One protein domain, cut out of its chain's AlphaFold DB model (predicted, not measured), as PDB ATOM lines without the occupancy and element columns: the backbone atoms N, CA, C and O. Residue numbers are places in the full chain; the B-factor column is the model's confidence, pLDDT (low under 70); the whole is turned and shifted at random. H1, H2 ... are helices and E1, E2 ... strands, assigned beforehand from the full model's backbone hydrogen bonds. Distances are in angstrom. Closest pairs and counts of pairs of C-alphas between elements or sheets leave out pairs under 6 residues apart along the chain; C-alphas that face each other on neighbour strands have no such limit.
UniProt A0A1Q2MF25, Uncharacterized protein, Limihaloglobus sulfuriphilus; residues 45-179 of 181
ATOM      1  N   ARG A  45      43.843   7.946  -4.365       93.81
ATOM      2  CA  ARG A  45      43.795   9.296  -4.943       93.81
ATOM      3  C   ARG A  45      45.176   9.906  -5.098       93.81
ATOM      4  O   ARG A  45      45.471  10.450  -6.158       93.81
ATOM      5  N   MET A  46      46.024   9.778  -4.079       94.75
ATOM      6  CA  MET A  46      47.410  10.249  -4.147       94.75
ATOM      7  C   MET A  46      48.160   9.554  -5.289       94.75
ATOM      8  O   MET A  46      48.726  10.221  -6.152       94.75
ATOM      9  N   LYS A  47      48.026   8.227  -5.407       96.25
ATOM     10  CA  LYS A  47      48.580   7.474  -6.540       96.25
ATOM     11  C   LYS A  47      48.004   7.912  -7.894       96.25
ATOM     12  O   LYS A  47      48.727   7.948  -8.885       96.25
ATOM     13  N   HIS A  48      46.713   8.242  -7.973       96.81
ATOM     14  CA  HIS A  48      46.112   8.768  -9.203       96.81
ATOM     15  C   HIS A  48      46.710  10.135  -9.574       96.81
ATOM     16  O   HIS A  48      46.976  10.366 -10.753       96.81
ATOM     17  N   ALA A  49      46.980  11.007  -8.595       96.56
ATOM     18  CA  ALA A  49      47.661  12.283  -8.824       96.56
ATOM     19  C   ALA A  49      49.059  12.072  -9.426       96.56
ATOM     20  O   ALA A  49      49.400  12.709 -10.426       96.56
ATOM     21  N   GLU A  50      49.833  11.130  -8.880       97.38
ATOM     22  CA  GLU A  50      51.144  10.740  -9.419       97.38
ATOM     23  C   GLU A  50      51.030  10.177 -10.841       97.38
ATOM     24  O   GLU A  50      51.803  10.544 -11.721       97.38
ATOM     25  N   GLN A  51      50.047   9.313 -11.107       98.06
ATOM     26  CA  GLN A  51      49.825   8.742 -12.439       98.06
ATOM     27  C   GLN A  51      49.498   9.811 -13.484       98.06
ATOM     28  O   GLN A  51      50.092   9.806 -14.561       98.06
ATOM     29  N   ILE A  52      48.575  10.724 -13.170       98.19
ATOM     30  CA  ILE A  52      48.214  11.843 -14.053       98.19
ATOM     31  C   ILE A  52      49.455  12.694 -14.320       98.19
ATOM     32  O   ILE A  52      49.782  12.957 -15.474       98.19
ATOM     33  N   THR A  53      50.168  13.063 -13.258       97.94
ATOM     34  CA  THR A  53      51.402  13.847 -13.334       97.94
ATOM     35  C   THR A  53      52.431  13.182 -14.240       97.94
ATOM     36  O   THR A  53      52.911  13.807 -15.178       97.94
ATOM     37  N   ASN A  54      52.739  11.904 -14.018       98.12
ATOM     38  CA  ASN A  54      53.764  11.189 -14.777       98.12
ATOM     39  C   ASN A  54      53.433  11.113 -16.273       98.12
ATOM     40  O   ASN A  54      54.323  11.282 -17.101       98.12
ATOM     41  N   ILE A  55      52.159  10.913 -16.631       98.31
ATOM     42  CA  ILE A  55      51.717  10.909 -18.035       98.31
ATOM     43  C   ILE A  55      51.882  12.300 -18.665       98.31
ATOM     44  O   ILE A  55      52.306  12.420 -19.812       98.31
ATOM     45  N   VAL A  56      51.558  13.359 -17.921       97.75
ATOM     46  CA  VAL A  56      51.722  14.742 -18.391       97.75
ATOM     47  C   VAL A  56      53.201  15.099 -18.546       97.75
ATOM     48  O   VAL A  56      53.575  15.743 -19.523       97.75
ATOM     49  N   LEU A  57      54.061  14.660 -17.627       97.25
ATOM     50  CA  LEU A  57      55.503  14.875 -17.737       97.25
ATOM     51  C   LEU A  57      56.105  14.085 -18.906       97.25
ATOM     52  O   LEU A  57      56.951  14.617 -19.616       97.25
ATOM     53  N   GLU A  58      55.635  12.861 -19.172       97.88
ATOM     54  CA  GLU A  58      56.008  12.105 -20.379       97.88
ATOM     55  C   GLU A  58      55.648  12.878 -21.659       97.88
ATOM     56  O   GLU A  58      56.460  12.957 -22.583       97.88
ATOM     57  N   TYR A  59      54.457  13.491 -21.701       97.75
ATOM     58  CA  TYR A  59      54.065  14.386 -22.793       97.75
ATOM     59  C   TYR A  59      55.050  15.550 -22.911       97.75
ATOM     60  O   TYR A  59      55.600  15.760 -23.990       97.75
ATOM     61  N   ALA A  60      55.322  16.249 -21.806       96.56
ATOM     62  CA  ALA A  60      56.179  17.432 -21.792       96.56
ATOM     63  C   ALA A  60      57.614  17.137 -22.241       96.56
ATOM     64  O   ALA A  60      58.195  17.925 -22.979       96.56
ATOM     65  N   VAL A  61      58.165  15.977 -21.875       96.56
ATOM     66  CA  VAL A  61      59.481  15.519 -22.354       96.56
ATOM     67  C   VAL A  61      59.495  15.329 -23.875       96.56
ATOM     68  O   VAL A  61      60.515  15.567 -24.517       96.56
ATOM     69  N   LYS A  62      58.379  14.898 -24.472       97.38
ATOM     70  CA  LYS A  62      58.284  14.622 -25.914       97.38
ATOM     71  C   LYS A  62      58.030  15.872 -26.757       97.38
ATOM     72  O   LYS A  62      58.447  15.913 -27.914       97.38
ATOM     73  N   THR A  63      57.306  16.845 -26.218       96.31
ATOM     74  CA  THR A  63      56.865  18.052 -26.939       96.31
ATOM     75  C   THR A  63      57.635  19.303 -26.557       96.31
ATOM     76  O   THR A  63      57.474  20.318 -27.227       96.31
ATOM     77  N   ASP A  64      58.421  19.245 -25.482       95.06
ATOM     78  CA  ASP A  64      59.021  20.413 -24.845       95.06
ATOM     79  C   ASP A  64      57.953  21.455 -24.431       95.06
ATOM     80  O   ASP A  64      58.184  22.662 -24.438       95.06
ATOM     81  N   SER A  65      56.742  21.003 -24.079       94.94
ATOM     82  CA  SER A  65      55.631  21.866 -23.653       94.94
ATOM     83  C   SER A  65      54.570  21.086 -22.874       94.94
ATOM     84  O   SER A  65      54.322  19.912 -23.156       94.94
ATOM     85  N   LEU A  66      53.911  21.716 -21.901       96.06
ATOM     86  CA  LEU A  66      52.790  21.086 -21.196       96.06
ATOM     87  C   LEU A  66      51.538  20.999 -22.102       96.06
ATOM     88  O   LEU A  66      51.314  21.880 -22.937       96.06
ATOM     89  N   PRO A  67      50.664  19.985 -21.941       95.69
ATOM     90  CA  PRO A  67      49.408  19.933 -22.683       95.69
ATOM     91  C   PRO A  67      48.555  21.171 -22.394       95.69
ATOM     92  O   PRO A  67      48.176  21.415 -21.252       95.69
ATOM     93  N   PHE A  68      48.204  21.920 -23.436       95.31
ATOM     94  CA  PHE A  68      47.463  23.184 -23.349       95.31
ATOM     95  C   PHE A  68      48.231  24.372 -22.726       95.31
ATOM     96  O   PHE A  68      47.620  25.332 -22.245       95.31
ATOM     97  N   GLU A  69      49.569  24.336 -22.719       94.19
ATOM     98  CA  GLU A  69      50.393  25.445 -22.211       94.19
ATOM     99  C   GLU A  69      50.124  26.754 -22.964       94.19
ATOM    100  O   GLU A  69      49.958  27.802 -22.340       94.19
ATOM    101  N   SER A  70      49.984  26.699 -24.293       93.19
ATOM    102  CA  SER A  70      49.723  27.893 -25.109       93.19
ATOM    103  C   SER A  70      48.379  28.556 -24.782       93.19
ATOM    104  O   SER A  70      48.232  29.778 -24.811       93.19
ATOM    105  N   GLU A  71      47.391  27.756 -24.399       92.38
ATOM    106  CA  GLU A  71      46.070  28.205 -24.004       92.38
ATOM    107  C   GLU A  71      46.107  28.872 -22.628       92.38
ATOM    108  O   GLU A  71      45.289  29.765 -22.375       92.38
ATOM    109  N   SER A  72      47.068  28.482 -21.783       92.56
ATOM    110  CA  SER A  72      47.247  28.976 -20.417       92.56
ATOM    111  C   SER A  72      47.933  30.350 -20.303       92.56
ATOM    112  O   SER A  72      47.998  30.899 -19.206       92.56
ATOM    113  N   ILE A  73      48.408  30.925 -21.421       90.25
ATOM    114  CA  ILE A  73      49.167  32.194 -21.446       90.25
ATOM    115  C   ILE A  73      48.341  33.375 -20.915       90.25
ATOM    116  O   ILE A  73      48.808  34.146 -20.086       90.25
ATOM    117  N   GLU A  74      47.112  33.549 -21.408       89.50
ATOM    118  CA  GLU A  74      46.268  34.700 -21.039       89.50
ATOM    119  C   GLU A  74      45.576  34.516 -19.687       89.50
ATOM    120  O   GLU A  74      45.266  35.474 -18.984       89.50
ATOM    121  N   ARG A  75      45.235  33.266 -19.380       91.56
ATOM    122  CA  ARG A  75      44.559  32.848 -18.158       91.56
ATOM    123  C   ARG A  75      44.808  31.363 -17.953       91.56
ATOM    124  O   ARG A  75      44.929  30.655 -18.953       91.56
ATOM    125  N   PRO A  76      44.774  30.875 -16.708       94.31
ATOM    126  CA  PRO A  76      45.046  29.477 -16.422       94.31
ATOM    127  C   PRO A  76      44.176  28.513 -17.229       94.31
ATOM    128  O   PRO A  76      43.027  28.827 -17.554       94.31
ATOM    129  N   PHE A  77      44.699  27.323 -17.506       94.50
ATOM    130  CA  PHE A  77      43.953  26.229 -18.117       94.50
ATOM    131  C   PHE A  77      43.669  25.149 -17.076       94.50
ATOM    132  O   PHE A  77      44.551  24.778 -16.306       94.50
ATOM    133  N   MET A  78      42.443  24.639 -17.042       94.31
ATOM    134  CA  MET A  78      42.011  23.667 -16.048       94.31
ATOM    135  C   MET A  78      41.231  22.522 -16.690       94.31
ATOM    136  O   MET A  78      40.386  22.720 -17.563       94.31
ATOM    137  N   VAL A  79      41.486  21.311 -16.211       94.00
ATOM    138  CA  VAL A  79      40.688  20.123 -16.513       94.00
ATOM    139  C   VAL A  79      40.238  19.526 -15.190       94.00
ATOM    140  O   VAL A  79      41.052  19.214 -14.321       94.00
ATOM    141  N   LEU A  80      38.925  19.392 -15.039       93.12
ATOM    142  CA  LEU A  80      38.299  18.774 -13.879       93.12
ATOM    143  C   LEU A  80      37.896  17.353 -14.253       93.12
ATOM    144  O   LEU A  80      36.971  17.152 -15.035       93.12
ATOM    145  N   ILE A  81      38.625  16.380 -13.716       93.31
ATOM    146  CA  ILE A  81      38.440  14.959 -13.998       93.31
ATOM    147  C   ILE A  81      37.456  14.419 -12.962       93.31
ATOM    148  O   ILE A  81      37.787  14.248 -11.783       93.31
ATOM    149  N   GLY A  82      36.221  14.219 -13.409       89.75
ATOM    150  CA  GLY A  82      35.119  13.748 -12.583       89.75
ATOM    151  C   GLY A  82      35.043  12.225 -12.550       89.75
ATOM    152  O   GLY A  82      35.693  11.518 -13.320       89.75
ATOM    153  N   HIS A  83      34.194  11.691 -11.671       86.00
ATOM    154  CA  HIS A  83      33.934  10.248 -11.653       86.00
ATOM    155  C   HIS A  83      33.187   9.781 -12.923       86.00
ATOM    156  O   HIS A  83      33.312   8.617 -13.317       86.00
ATOM    157  N   SER A  84      32.411  10.675 -13.553       85.88
ATOM    158  CA  SER A  84      31.607  10.396 -14.745       85.88
ATOM    159  C   SER A  84      31.582  11.575 -15.734       85.88
ATOM    160  O   SER A  84      31.768  12.723 -15.321       85.88
ATOM    161  N   PRO A  85      31.296  11.323 -17.027       85.00
ATOM    162  CA  PRO A  85      31.152  12.381 -18.030       85.00
ATOM    163  C   PRO A  85      30.049  13.399 -17.706       85.00
ATOM    164  O   PRO A  85      30.180  14.578 -18.023       85.00
ATOM    165  N   GLU A  86      28.958  12.973 -17.065       86.81
ATOM    166  CA  GLU A  86      27.862  13.863 -16.671       86.81
ATOM    167  C   GLU A  86      28.332  14.888 -15.637       86.81
ATOM    168  O   GLU A  86      28.003  16.068 -15.747       86.81
ATOM    169  N   MET A  87      29.145  14.456 -14.667       85.62
ATOM    170  CA  MET A  87      29.748  15.342 -13.674       85.62
ATOM    171  C   MET A  87      30.718  16.338 -14.325       85.62
ATOM    172  O   MET A  87      30.668  17.528 -14.021       85.62
ATOM    173  N   GLU A  88      31.552  15.884 -15.262       88.25
ATOM    174  CA  GLU A  88      32.461  16.770 -16.002       88.25
ATOM    175  C   GLU A  88      31.704  17.811 -16.833       88.25
ATOM    176  O   GLU A  88      32.054  18.990 -16.825       88.25
ATOM    177  N   ASN A  89      30.592  17.417 -17.458       84.88
ATOM    178  CA  ASN A  89      29.726  18.349 -18.173       84.88
ATOM    179  C   ASN A  89      29.114  19.410 -17.247       84.88
ATOM    180  O   ASN A  89      28.955  20.556 -17.668       84.88
ATOM    181  N   VAL A  90      28.788  19.075 -15.994       85.25
ATOM    182  CA  VAL A  90      28.347  20.081 -15.011       85.25
ATOM    183  C   VAL A  90      29.468  21.085 -14.740       85.25
ATOM    184  O   VAL A  90      29.214  22.288 -14.762       85.25
ATOM    185  N   PHE A  91      30.705  20.618 -14.556       82.75
ATOM    186  CA  PHE A  91      31.858  21.492 -14.331       82.75
ATOM    187  C   PHE A  91      32.150  22.412 -15.519       82.75
ATOM    188  O   PHE A  91      32.347  23.611 -15.329       82.75
ATOM    189  N   ALA A  92      32.120  21.881 -16.742       77.25
ATOM    190  CA  ALA A  92      32.363  22.652 -17.960       77.25
ATOM    191  C   ALA A  92      31.344  23.788 -18.173       77.25
ATOM    192  O   ALA A  92      31.657  24.789 -18.815       77.25
ATOM    193  N   ASN A  93      30.135  23.645 -17.620       80.25
ATOM    194  CA  ASN A  93      29.064  24.637 -17.719       80.25
ATOM    195  C   ASN A  93      28.943  25.543 -16.476       80.25
ATOM    196  O   ASN A  93      28.060  26.408 -16.429       80.25
ATOM    197  N   ASP A  94      29.813  25.387 -15.474       83.75
ATOM    198  CA  ASP A  94      29.808  26.236 -14.285       83.75
ATOM    199  C   ASP A  94      30.371  27.633 -14.608       83.75
ATOM    200  O   ASP A  94      31.539  27.822 -14.959       83.75
ATOM    201  N   LYS A  95      29.516  28.652 -14.466       82.94
ATOM    202  CA  LYS A  95      29.850  30.045 -14.799       82.94
ATOM    203  C   LYS A  95      30.916  30.655 -13.888       82.94
ATOM    204  O   LYS A  95      31.550  31.625 -14.296       82.94
ATOM    205  N   VAL A  96      31.069  30.172 -12.656       80.75
ATOM    206  CA  VAL A  96      32.087  30.667 -11.717       80.75
ATOM    207  C   VAL A  96      33.446  30.110 -12.108       80.75
ATOM    208  O   VAL A  96      34.413  30.868 -12.172       80.75
ATOM    209  N   LEU A  97      33.505  28.820 -12.431       78.31
ATOM    210  CA  LEU A  97      34.719  28.185 -12.932       78.31
ATOM    211  C   LEU A  97      35.166  28.845 -14.243       78.31
ATOM    212  O   LEU A  97      36.264  29.400 -14.297       78.31
ATOM    213  N   ALA A  98      34.279  28.945 -15.236       78.69
ATOM    214  CA  ALA A  98      34.588  29.495 -16.561       78.69
ATOM    215  C   ALA A  98      35.117  30.949 -16.572       78.69
ATOM    216  O   ALA A  98      35.734  31.380 -17.554       78.69
ATOM    217  N   ARG A  99      34.882  31.722 -15.499       81.88
ATOM    218  CA  ARG A  99      35.421  33.084 -15.340       81.88
ATOM    219  C   ARG A  99      36.912  33.102 -15.013       81.88
ATOM    220  O   ARG A  99      37.597  34.017 -15.455       81.88
ATOM    221  N   ASN A 100      37.407  32.113 -14.271       84.25
ATOM    222  CA  ASN A 100      38.746  32.153 -13.671       84.25
ATOM    223  C   ASN A 100      39.791  31.310 -14.416       84.25
ATOM    224  O   ASN A 100      40.984  31.498 -14.200       84.25
ATOM    225  N   ALA A 101      39.369  30.400 -15.295       87.19
ATOM    226  CA  ALA A 101      40.267  29.603 -16.129       87.19
ATOM    227  C   ALA A 101      39.595  29.220 -17.461       87.19
ATOM    228  O   ALA A 101      38.367  29.269 -17.591       87.19
ATOM    229  N   LYS A 102      40.397  28.855 -18.468       90.62
ATOM    230  CA  LYS A 102      39.932  28.058 -19.617       90.62
ATOM    231  C   LYS A 102      39.685  26.631 -19.127       90.62
ATOM    232  O   LYS A 102      40.431  26.140 -18.287       90.62
ATOM    233  N   PHE A 103      38.645  25.984 -19.647       88.94
ATOM    234  CA  PHE A 103      38.250  24.641 -19.227       88.94
ATOM    235  C   PHE A 103      38.160  23.679 -20.396       88.94
ATOM    236  O   PHE A 103      37.709  24.047 -21.482       88.94
ATOM    237  N   ALA A 104      38.508  22.427 -20.122       88.25
ATOM    238  CA  ALA A 104      38.151  21.295 -20.958       88.25
ATOM    239  C   ALA A 104      37.759  20.083 -20.099       88.25
ATOM    240  O   ALA A 104      38.144  19.975 -18.935       88.25
ATOM    241  N   ASN A 105      36.990  19.170 -20.693       90.31
ATOM    242  CA  ASN A 105      36.672  17.871 -20.095       90.31
ATOM    243  C   ASN A 105      37.890  16.940 -20.128       90.31
ATOM    244  O   ASN A 105      38.789  17.115 -20.963       90.31
ATOM    245  N   SER A 106      37.887  15.890 -19.298       94.38
ATOM    246  CA  SER A 106      39.006  14.939 -19.240       94.38
ATOM    247  C   SER A 106      39.271  14.295 -20.597       94.38
ATOM    248  O   SER A 106      40.423  14.064 -20.946       94.38
ATOM    249  N   HIS A 107      38.221  14.052 -21.390       93.81
ATOM    250  CA  HIS A 107      38.344  13.415 -22.701       93.81
ATOM    251  C   HIS A 107      39.184  14.240 -23.689       93.81
ATOM    252  O   HIS A 107      39.760  13.689 -24.627       93.81
ATOM    253  N   VAL A 108      39.220  15.571 -23.536       94.31
ATOM    254  CA  VAL A 108      40.000  16.457 -24.413       94.31
ATOM    255  C   VAL A 108      41.480  16.289 -24.091       94.31
ATOM    256  O   VAL A 108      42.285  16.103 -25.003       94.31
ATOM    257  N   LEU A 109      41.815  16.260 -22.799       96.31
ATOM    258  CA  LEU A 109      43.163  15.972 -22.319       96.31
ATOM    259  C   LEU A 109      43.592  14.542 -22.676       96.31
ATOM    260  O   LEU A 109      44.661  14.359 -23.243       96.31
ATOM    261  N   GLU A 110      42.746  13.537 -22.438       97.94
ATOM    262  CA  GLU A 110      42.989  12.137 -22.822       97.94
ATOM    263  C   GLU A 110      43.286  12.008 -24.325       97.94
ATOM    264  O   GLU A 110      44.243  11.333 -24.711       97.94
ATOM    265  N   LYS A 111      42.516  12.692 -25.183       97.88
ATOM    266  CA  LYS A 111      42.730  12.693 -26.638       97.88
ATOM    267  C   LYS A 111      44.061  13.335 -27.023       97.88
ATOM    268  O   LYS A 111      44.765  12.792 -27.873       97.88
ATOM    269  N   GLU A 112      44.396  14.470 -26.420       97.75
ATOM    270  CA  GLU A 112      45.644  15.180 -26.703       97.75
ATOM    271  C   GLU A 112      46.870  14.375 -26.250       97.75
ATOM    272  O   GLU A 112      47.801  14.165 -27.032       97.75
ATOM    273  N   LEU A 113      46.819  13.818 -25.038       98.44
ATOM    274  CA  LEU A 113      47.835  12.903 -24.523       98.44
ATOM    275  C   LEU A 113      47.978  11.677 -25.431       98.44
ATOM    276  O   LEU A 113      49.091  11.323 -25.814       98.44
ATOM    277  N   SER A 114      46.864  11.062 -25.840       98.56
ATOM    278  CA  SER A 114      46.891   9.875 -26.705       98.56
ATOM    279  C   SER A 114      47.521  10.158 -28.066       98.56
ATOM    280  O   SER A 114      48.324   9.368 -28.568       98.56
ATOM    281  N   ARG A 115      47.179  11.308 -28.661       98.25
ATOM    282  CA  ARG A 115      47.697  11.754 -29.958       98.25
ATOM    283  C   ARG A 115      49.215  11.913 -29.932       98.25
ATOM    284  O   ARG A 115      49.886  11.453 -30.852       98.25
ATOM    285  N   VAL A 116      49.753  12.562 -28.900       98.25
ATOM    286  CA  VAL A 116      51.191  12.842 -28.789       98.25
ATOM    287  C   VAL A 116      51.976  11.620 -28.331       98.25
ATOM    288  O   VAL A 116      53.028  11.317 -28.898       98.25
ATOM    289  N   LEU A 117      51.479  10.879 -27.340       98.19
ATOM    290  CA  LEU A 117      52.177   9.712 -26.797       98.19
ATOM    291  C   LEU A 117      52.077   8.482 -27.712       98.19
ATOM    292  O   LEU A 117      52.902   7.581 -27.602       98.19
ATOM    293  N   GLY A 118      51.141   8.467 -28.664       98.00
ATOM    294  CA  GLY A 118      50.999   7.382 -29.640       98.00
ATOM    295  C   GLY A 118      50.407   6.101 -29.047       98.00
ATOM    296  O   GLY A 118      50.635   5.014 -29.572       98.00
ATOM    297  N   ARG A 119      49.664   6.220 -27.942       98.38
ATOM    298  CA  ARG A 119      48.960   5.125 -27.260       98.38
ATOM    299  C   ARG A 119      47.641   5.628 -26.696       98.38
ATOM    300  O   ARG A 119      47.511   6.816 -26.433       98.38
ATOM    301  N   GLU A 120      46.674   4.740 -26.494       98.25
ATOM    302  CA  GLU A 120      45.433   5.118 -25.815       98.25
ATOM    303  C   GLU A 120      45.731   5.502 -24.359       98.25
ATOM    304  O   GLU A 120      46.312   4.721 -23.600       98.25
ATOM    305  N   ILE A 121      45.341   6.717 -23.976       98.19
ATOM    306  CA  ILE A 121      45.444   7.231 -22.615       98.19
ATOM    307  C   ILE A 121      44.042   7.373 -22.042       98.19
ATOM    308  O   ILE A 121      43.203   8.103 -22.566       98.19
ATOM    309  N   LYS A 122      43.829   6.714 -20.904       96.81
ATOM    310  CA  LYS A 122      42.652   6.888 -20.065       96.81
ATOM    311  C   LYS A 122      43.105   7.333 -18.687       96.81
ATOM    312  O   LYS A 122      43.819   6.600 -18.003       96.81
ATOM    313  N   LEU A 123      42.706   8.536 -18.293       96.31
ATOM    314  CA  LEU A 123      43.092   9.095 -17.008       96.31
ATOM    315  C   LEU A 123      42.328   8.399 -15.877       96.31
ATOM    316  O   LEU A 123      41.147   8.043 -16.036       96.31
ATOM    317  N   PRO A 124      42.987   8.189 -14.726       95.31
ATOM    318  CA  PRO A 124      42.319   7.643 -13.568       95.31
ATOM    319  C   PRO A 124      41.272   8.638 -13.062       95.31
ATOM    320  O   PRO A 124      41.465   9.851 -13.090       95.31
ATOM    321  N   ARG A 125      40.151   8.101 -12.590       91.94
ATOM    322  CA  ARG A 125      39.038   8.860 -12.005       91.94
ATOM    323  C   ARG A 125      38.917   8.492 -10.535       91.94
ATOM    324  O   ARG A 125      39.522   7.506 -10.100       91.94
ATOM    325  N   ASP A 126      38.176   9.281  -9.769       88.00
ATOM    326  CA  ASP A 126      37.936   8.938  -8.372       88.00
ATOM    327  C   ASP A 126      37.243   7.559  -8.285       88.00
ATOM    328  O   ASP A 126      36.273   7.312  -9.011       88.00
ATOM    329  N   PRO A 127      37.757   6.621  -7.466       80.31
ATOM    330  CA  PRO A 127      37.211   5.267  -7.369       80.31
ATOM    331  C   PRO A 127      35.820   5.214  -6.721       80.31
ATOM    332  O   PRO A 127      35.190   4.147  -6.701       80.31
ATOM    333  N   GLN A 128      35.335   6.323  -6.165       76.38
ATOM    334  CA  GLN A 128      34.055   6.364  -5.489       76.38
ATOM    335  C   GLN A 128      32.881   6.279  -6.438       76.38
ATOM    336  O   GLN A 128      32.774   6.975  -7.442       76.38
ATOM    337  N   LYS A 129      31.945   5.418  -6.049       70.00
ATOM    338  CA  LYS A 129      30.689   5.189  -6.766       70.00
ATOM    339  C   LYS A 129      29.494   5.861  -6.096       70.00
ATOM    340  O   LYS A 129      28.404   5.836  -6.655       70.00
ATOM    341  N   VAL A 130      29.681   6.415  -4.897       62.88
ATOM    342  CA  VAL A 130      28.629   7.065  -4.113       62.88
ATOM    343  C   VAL A 130      29.131   8.411  -3.577       62.88
ATOM    344  O   VAL A 130      30.231   8.464  -3.028       62.88
ATOM    345  N   PRO A 131      28.356   9.498  -3.725       55.81
ATOM    346  CA  PRO A 131      28.709  10.795  -3.163       55.81
ATOM    347  C   PRO A 131      28.385  10.798  -1.667       55.81
ATOM    348  O   PRO A 131      27.213  10.785  -1.293       55.81
ATOM    349  N   THR A 132      29.399  10.792  -0.805       59.62
ATOM    350  CA  THR A 132      29.169  10.724   0.651       59.62
ATOM    351  C   THR A 132      29.784  11.870   1.450       59.62
ATOM    352  O   THR A 132      29.204  12.241   2.466       59.62
ATOM    353  N   TYR A 133      30.873  12.499   0.988       56.84
ATOM    354  CA  TYR A 133      31.566  13.535   1.773       56.84
ATOM    355  C   TYR A 133      31.833  14.855   1.025       56.84
ATOM    356  O   TYR A 133      31.564  15.927   1.564       56.84
ATOM    357  N   ALA A 134      32.295  14.803  -0.226       59.72
ATOM    358  CA  ALA A 134      32.534  15.971  -1.079       59.72
ATOM    359  C   ALA A 134      32.486  15.551  -2.561       59.72
ATOM    360  O   ALA A 134      32.645  14.361  -2.850       59.72
ATOM    361  N   PRO A 135      32.272  16.475  -3.518       58.88
ATOM    362  CA  PRO A 135      32.505  16.176  -4.926       58.88
ATOM    363  C   PRO A 135      34.000  15.904  -5.128       58.88
ATOM    364  O   PRO A 135      34.805  16.827  -5.243       58.88
ATOM    365  N   ASN A 136      34.373  14.626  -5.135       76.75
ATOM    366  CA  ASN A 136      35.747  14.225  -5.377       76.75
ATOM    367  C   ASN A 136      36.051  14.346  -6.868       76.75
ATOM    368  O   ASN A 136      35.577  13.577  -7.703       76.75
ATOM    369  N   VAL A 137      36.817  15.384  -7.177       87.88
ATOM    370  CA  VAL A 137      37.287  15.744  -8.509       87.88
ATOM    371  C   VAL A 137      38.802  15.843  -8.465       87.88
ATOM    372  O   VAL A 137      39.363  16.353  -7.485       87.88
ATOM    373  N   TYR A 138      39.461  15.354  -9.513       93.50
ATOM    374  CA  TYR A 138      40.885  15.601  -9.706       93.50
ATOM    375  C   TYR A 138      41.056  16.838 -10.571       93.50
ATOM    376  O   TYR A 138      40.352  17.023 -11.565       93.50
ATOM    377  N   VAL A 139      41.980  17.698 -10.177       94.50
ATOM    378  CA  VAL A 139      42.235  18.972 -10.830       94.50
ATOM    379  C   VAL A 139      43.570  18.870 -11.535       94.50
ATOM    380  O   VAL A 139      44.597  18.705 -10.888       94.50
ATOM    381  N   TYR A 140      43.548  18.987 -12.853       96.56
ATOM    382  CA  TYR A 140      44.715  19.331 -13.648       96.56
ATOM    383  C   TYR A 140      44.664  20.828 -13.922       96.56
ATOM    384  O   TYR A 140      43.630  21.346 -14.350       96.56
ATOM    385  N   TYR A 141      45.759  21.524 -13.665       95.75
ATOM    386  CA  TYR A 141      45.829  22.972 -13.754       95.75
ATOM    387  C   TYR A 141      47.175  23.405 -14.317       95.75
ATOM    388  O   TYR A 141      48.212  22.906 -13.883       95.75
ATOM    389  N   ILE A 142      47.153  24.346 -15.256       95.56
ATOM    390  CA  ILE A 142      48.347  25.028 -15.745       95.56
ATOM    391  C   ILE A 142      48.157  26.527 -15.613       95.56
ATOM    392  O   ILE A 142      47.152  27.076 -16.071       95.56
ATOM    393  N   ALA A 143      49.160  27.181 -15.043       94.06
ATOM    394  CA  ALA A 143      49.321  28.624 -15.077       94.06
ATOM    395  C   ALA A 143      50.812  28.947 -15.161       94.06
ATOM    396  O   ALA A 143      51.608  28.298 -14.489       94.06
ATOM    397  N   GLU A 144      51.180  29.935 -15.978       90.19
ATOM    398  CA  GLU A 144      52.547  30.481 -16.016       90.19
ATOM    399  C   GLU A 144      53.635  29.403 -16.228       90.19
ATOM    400  O   GLU A 144      54.682  29.416 -15.589       90.19
ATOM    401  N   GLY A 145      53.370  28.418 -17.098       90.19
ATOM    402  CA  GLY A 145      54.306  27.319 -17.388       90.19
ATOM    403  C   GLY A 145      54.463  26.288 -16.260       90.19
ATOM    404  O   GLY A 145      55.310  25.399 -16.342       90.19
ATOM    405  N   GLN A 146      53.650  26.379 -15.205       94.75
ATOM    406  CA  GLN A 146      53.644  25.434 -14.093       94.75
ATOM    407  C   GLN A 146      52.449  24.491 -14.185       94.75
ATOM    408  O   GLN A 146      51.298  24.918 -14.268       94.75
ATOM    409  N   LEU A 147      52.727  23.194 -14.098       96.25
ATOM    410  CA  LEU A 147      51.734  22.148 -13.909       96.25
ATOM    411  C   LEU A 147      51.394  22.023 -12.427       96.25
ATOM    412  O   LEU A 147      52.284  21.923 -11.589       96.25
ATOM    413  N   THR A 148      50.110  21.912 -12.112       97.12
ATOM    414  CA  THR A 148      49.619  21.461 -10.811       97.12
ATOM    415  C   THR A 148      48.563  20.378 -10.996       97.12
ATOM    416  O   THR A 148      47.574  20.572 -11.704       97.12
ATOM    417  N   VAL A 149      48.747  19.244 -10.322       97.25
ATOM    418  CA  VAL A 149      47.743  18.185 -10.189       97.25
ATOM    419  C   VAL A 149      47.318  18.109  -8.729       97.25
ATOM    420  O   VAL A 149      48.150  17.893  -7.850       97.25
ATOM    421  N   ALA A 150      46.027  18.283  -8.456       95.25
ATOM    422  CA  ALA A 150      45.481  18.237  -7.105       95.25
ATOM    423  C   ALA A 150      44.326  17.243  -6.985       95.25
ATOM    424  O   ALA A 150      43.476  17.134  -7.869       95.25
ATOM    425  N   VAL A 151      44.275  16.542  -5.855       93.75
ATOM    426  CA  VAL A 151      43.197  15.612  -5.504       93.75
ATOM    427  C   VAL A 151      42.694  15.914  -4.100       93.75
ATOM    428  O   VAL A 151      43.479  16.223  -3.202       93.75
ATOM    429  N   HIS A 152      41.383  15.831  -3.915       91.06
ATOM    430  CA  HIS A 152      40.747  15.994  -2.612       91.06
ATOM    431  C   HIS A 152      40.945  14.742  -1.761       91.06
ATOM    432  O   HIS A 152      40.790  13.634  -2.263       91.06
ATOM    433  N   LEU A 153      41.278  14.914  -0.488       90.25
ATOM    434  CA  LEU A 153      41.423  13.835   0.483       90.25
ATOM    435  C   LEU A 153      40.340  13.949   1.554       90.25
ATOM    436  O   LEU A 153      39.867  15.044   1.873       90.25
ATOM    437  N   TYR A 154      39.956  12.809   2.111       88.19
ATOM    438  CA  TYR A 154      38.987  12.745   3.193       88.19
ATOM    439  C   TYR A 154      39.610  13.102   4.545       88.19
ATOM    440  O   TYR A 154      39.008  13.843   5.324       88.19
ATOM    441  N   ALA A 155      40.808  12.584   4.822       88.69
ATOM    442  CA  ALA A 155      41.500  12.748   6.095       88.69
ATOM    443  C   ALA A 155      42.854  13.464   5.931       88.69
ATOM    444  O   ALA A 155      43.461  13.410   4.856       88.69
ATOM    445  N   PRO A 156      43.359  14.116   6.997       92.00
ATOM    446  CA  PRO A 156      44.714  14.647   6.999       92.00
ATOM    447  C   PRO A 156      45.745  13.515   6.910       92.00
ATOM    448  O   PRO A 156      45.578  12.439   7.486       92.00
ATOM    449  N   SER A 157      46.846  13.797   6.228       88.69
ATOM    450  CA  SER A 157      48.045  12.966   6.144       88.69
ATOM    451  C   SER A 157      49.299  13.842   6.061       88.69
ATOM    452  O   SER A 157      49.204  15.042   5.785       88.69
ATOM    453  N   ASP A 158      50.477  13.233   6.215       90.31
ATOM    454  CA  ASP A 158      51.783  13.906   6.081       90.31
ATOM    455  C   ASP A 158      52.014  14.521   4.687       90.31
ATOM    456  O   ASP A 158      52.904  15.347   4.495       90.31
ATOM    457  N   HIS A 159      51.201  14.128   3.704       86.69
ATOM    458  CA  HIS A 159      51.257  14.602   2.323       86.69
ATOM    459  C   HIS A 159      50.050  15.468   1.941       86.69
ATOM    460  O   HIS A 159      49.834  15.736   0.754       86.69
ATOM    461  N   SER A 160      49.243  15.866   2.927       92.00
ATOM    462  CA  SER A 160      48.035  16.658   2.722       92.00
ATOM    463  C   SER A 160      48.226  18.118   3.124       92.00
ATOM    464  O   SER A 160      48.928  18.436   4.081       92.00
ATOM    465  N   PHE A 161      47.536  19.002   2.415       92.25
ATOM    466  CA  PHE A 161      47.379  20.403   2.768       92.25
ATOM    467  C   PHE A 161      45.932  20.657   3.166       92.25
ATOM    468  O   PHE A 161      45.007  20.340   2.412       92.25
ATOM    469  N   GLU A 162      45.746  21.245   4.340       92.69
ATOM    470  CA  GLU A 162      44.442  21.701   4.800       92.69
ATOM    471  C   GLU A 162      44.018  22.966   4.040       92.69
ATOM    472  O   GLU A 162      44.828  23.859   3.775       92.69
ATOM    473  N   TYR A 163      42.736  23.063   3.696       88.19
ATOM    474  CA  TYR A 163      42.143  24.294   3.193       88.19
ATOM    475  C   TYR A 163      40.684  24.422   3.637       88.19
ATOM    476  O   TYR A 163      39.985  23.437   3.874       88.19
ATOM    477  N   ASN A 164      40.212  25.664   3.729       86.38
ATOM    478  CA  ASN A 164      38.841  25.961   4.125       86.38
ATOM    479  C   ASN A 164      38.003  26.345   2.906       86.38
ATOM    480  O   ASN A 164      38.366  27.241   2.140       86.38
ATOM    481  N   TRP A 165      36.851  25.702   2.743       77.69
ATOM    482  CA  TRP A 165      35.907  26.007   1.673       77.69
ATOM    483  C   TRP A 165      34.478  25.993   2.206       77.69
ATOM    484  O   TRP A 165      34.051  25.052   2.860       77.69
ATOM    485  N   ARG A 166      33.719  27.070   1.963       80.50
ATOM    486  CA  ARG A 166      32.322  27.214   2.428       80.50
ATOM    487  C   ARG A 166      32.115  26.919   3.929       80.50
ATOM    488  O   ARG A 166      31.076  26.400   4.318       80.50
ATOM    489  N   GLY A 167      33.096  27.261   4.766       82.06
ATOM    490  CA  GLY A 167      33.045  27.044   6.218       82.06
ATOM    491  C   GLY A 167      33.352  25.612   6.674       82.06
ATOM    492  O   GLY A 167      33.264  25.343   7.867       82.06
ATOM    493  N   GLY A 168      33.711  24.711   5.754       83.06
ATOM    494  CA  GLY A 168      34.244  23.386   6.065       83.06
ATOM    495  C   GLY A 168      35.758  23.325   5.879       83.06
ATOM    496  O   GLY A 168      36.311  24.035   5.035       83.06
ATOM    497  N   THR A 169      36.400  22.453   6.649       87.56
ATOM    498  CA  THR A 169      37.818  22.105   6.523       87.56
ATOM    499  C   THR A 169      37.954  20.861   5.656       87.56
ATOM    500  O   THR A 169      37.261  19.867   5.878       87.56
ATOM    501  N   PHE A 170      38.841  20.930   4.674       88.62
ATOM    502  CA  PHE A 170      39.099  19.878   3.701       88.62
ATOM    503  C   PHE A 170      40.602  19.672   3.550       88.62
ATOM    504  O   PHE A 170      41.402  20.547   3.878       88.62
ATOM    505  N   TYR A 171      40.976  18.527   2.991       91.88
ATOM    506  CA  TYR A 171      42.366  18.164   2.760       91.88
ATOM    507  C   TYR A 171      42.584  17.918   1.274       91.88
ATOM    508  O   TYR A 171      41.685  17.473   0.559       91.88
ATOM    509  N   ARG A 172      43.781  18.223   0.783       93.12
ATOM    510  CA  ARG A 172      44.175  17.921  -0.593       93.12
ATOM    511  C   ARG A 172      45.597  17.406  -0.650       93.12
ATOM    512  O   ARG A 172      46.437  17.842   0.128       93.12
ATOM    513  N   HIS A 173      45.878  16.557  -1.622       94.94
ATOM    514  CA  HIS A 173      47.238  16.260  -2.045       94.94
ATOM    515  C   HIS A 173      47.510  16.994  -3.356       94.94
ATOM    516  O   HIS A 173      46.634  17.071  -4.221       94.94
ATOM    517  N   THR A 174      48.686  17.600  -3.487       95.31
ATOM    518  CA  THR A 174      49.022  18.444  -4.637       95.31
ATOM    519  C   THR A 174      50.450  18.179  -5.076       95.31
ATOM    520  O   THR A 174      51.363  18.185  -4.254       95.31
ATOM    521  N   LEU A 175      50.617  17.965  -6.377       96.31
ATOM    522  CA  LEU A 175      51.900  17.813  -7.041       96.31
ATOM    523  C   LEU A 175      52.058  18.962  -8.033       96.31
ATOM    524  O   LEU A 175      51.194  19.158  -8.891       96.31
ATOM    525  N   THR A 176      53.145  19.717  -7.913       95.38
ATOM    526  CA  THR A 176      53.420  20.884  -8.755       95.38
ATOM    527  C   THR A 176      54.789  20.747  -9.401       95.38
ATOM    528  O   THR A 176      55.757  20.386  -8.733       95.38
ATOM    529  N   TYR A 177      54.863  21.050 -10.694       93.62
ATOM    530  CA  TYR A 177      56.089  21.025 -11.485       93.62
ATOM    531  C   TYR A 177      56.168  22.309 -12.298       93.62
ATOM    532  O   TYR A 177      55.297  22.579 -13.122       93.62
ATOM    533  N   GLY A 178      57.213  23.093 -12.065       84.62
ATOM    534  CA  GLY A 178      57.621  24.170 -12.959       84.62
ATOM    535  C   GLY A 178      58.824  23.725 -13.775       84.62
ATOM    536  O   GLY A 178      59.577  22.843 -13.350       84.62
ATOM    537  N   ARG A 179      59.032  24.349 -14.932       68.25
ATOM    538  CA  ARG A 179      60.357  24.326 -15.545       68.25
ATOM    539  C   ARG A 179      61.316  25.072 -14.621       68.25
ATOM    540  O   ARG A 179      61.019  26.175 -14.178       68.25
TER     541      ARG A 179
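What this domain is: This is residues 45 to 179 of the 181 residues of an uncharacterized protein of Limihaloglobus sulfuriphilus (UniProt A0A1Q2MF25). A strongly twisted, curled sheet of six strands has the long helix H1 lying along one face, over E4 and E6, while H4 stands up from the same face near E1 and meets the later part of H1. The short helices H2 and H3 sit by E1 and E2, at one edge of the sheet, and at the other edge the tip of the hairpin E5 and E6, residues 164 to 169, sticks out. The printed part has 135 residues, with four named helices and six named strands in the order H1 E1 H2 H3 E2 H4 E3 E4 E5 E6. The sheet is mixed, in the order E2 E1 E3 E4 E6 E5, and the class is mixed, helices and strands. The whole is compact, with a radius of gyration of the C-alphas of 14.5 A and spans of 40 by 33 by 28 A.

How they stand to each other: E3, residues 138 to 143, and E4, residues 146 to 153, form an antiparallel hairpin, with N 141 and O 148 2.8 A apart, within hydrogen-bond range. E1, residues 77 to 81, is antiparallel to E3, with N 79 and O 140 at 2.8 A. The edge strand E2, residues 102 to 104, is parallel to E1, with N 78 and O 102 at 2.8 A. E6, residues 168 to 178, is antiparallel to E4, with N 149 and O 175 at 2.8 A, and bends by 51 degrees at residue 173. The edge strand E5, residues 161 to 165, forms a hairpin with E6, with N 163 and O 170 at 2.9 A. H1, residues 45 to 63, is on the sheet at a height of 8.7 A, over E4 and only just over E6, with 3 of its C-alphas there; its closest C-alphas to E4 are those of Ala 49 and Val 149, 6.1 A. H4, residues 106 to 117, lies over E1 on the same face, giving two layers, helices on one face of a sheet. H4 touches H1 at a steep tilt of 44 degrees, closest at the C-alphas of Tyr 59 and Leu 117, 6.4 A. E1, H2, residues 85 to 92, H3, residues 97 to 100, and E2 make a strand-helix-strand unit, two parallel neighbour strands with helices between, whose crossover is right-handed. H3 only grazes the sheet. In H1, H2 and H4 every O i to N i+4 pair is within hydrogen-bond range; H3 is too short for one.

Where its parts are: H1 measures 27.0 A, from C-alpha 45 at (43.795, 9.296, -4.943). H4 measures 16.1 A, E3 16.4 A and E4 22.3 A. E6 measures 30.1 A and ends at C-alpha 178, at (57.621, 24.170, -12.959).

The domain as a whole: The C-alphas farthest apart, those of Gly 118 and Gly 167, are 44.7 A apart. The printed part has no cut. The links H1 to E1 and H4 to E3 are long, of 13 and 20 residues. The mean pLDDT of the printed part is 89.9; residues 130 to 135 and residue 179 are under 70.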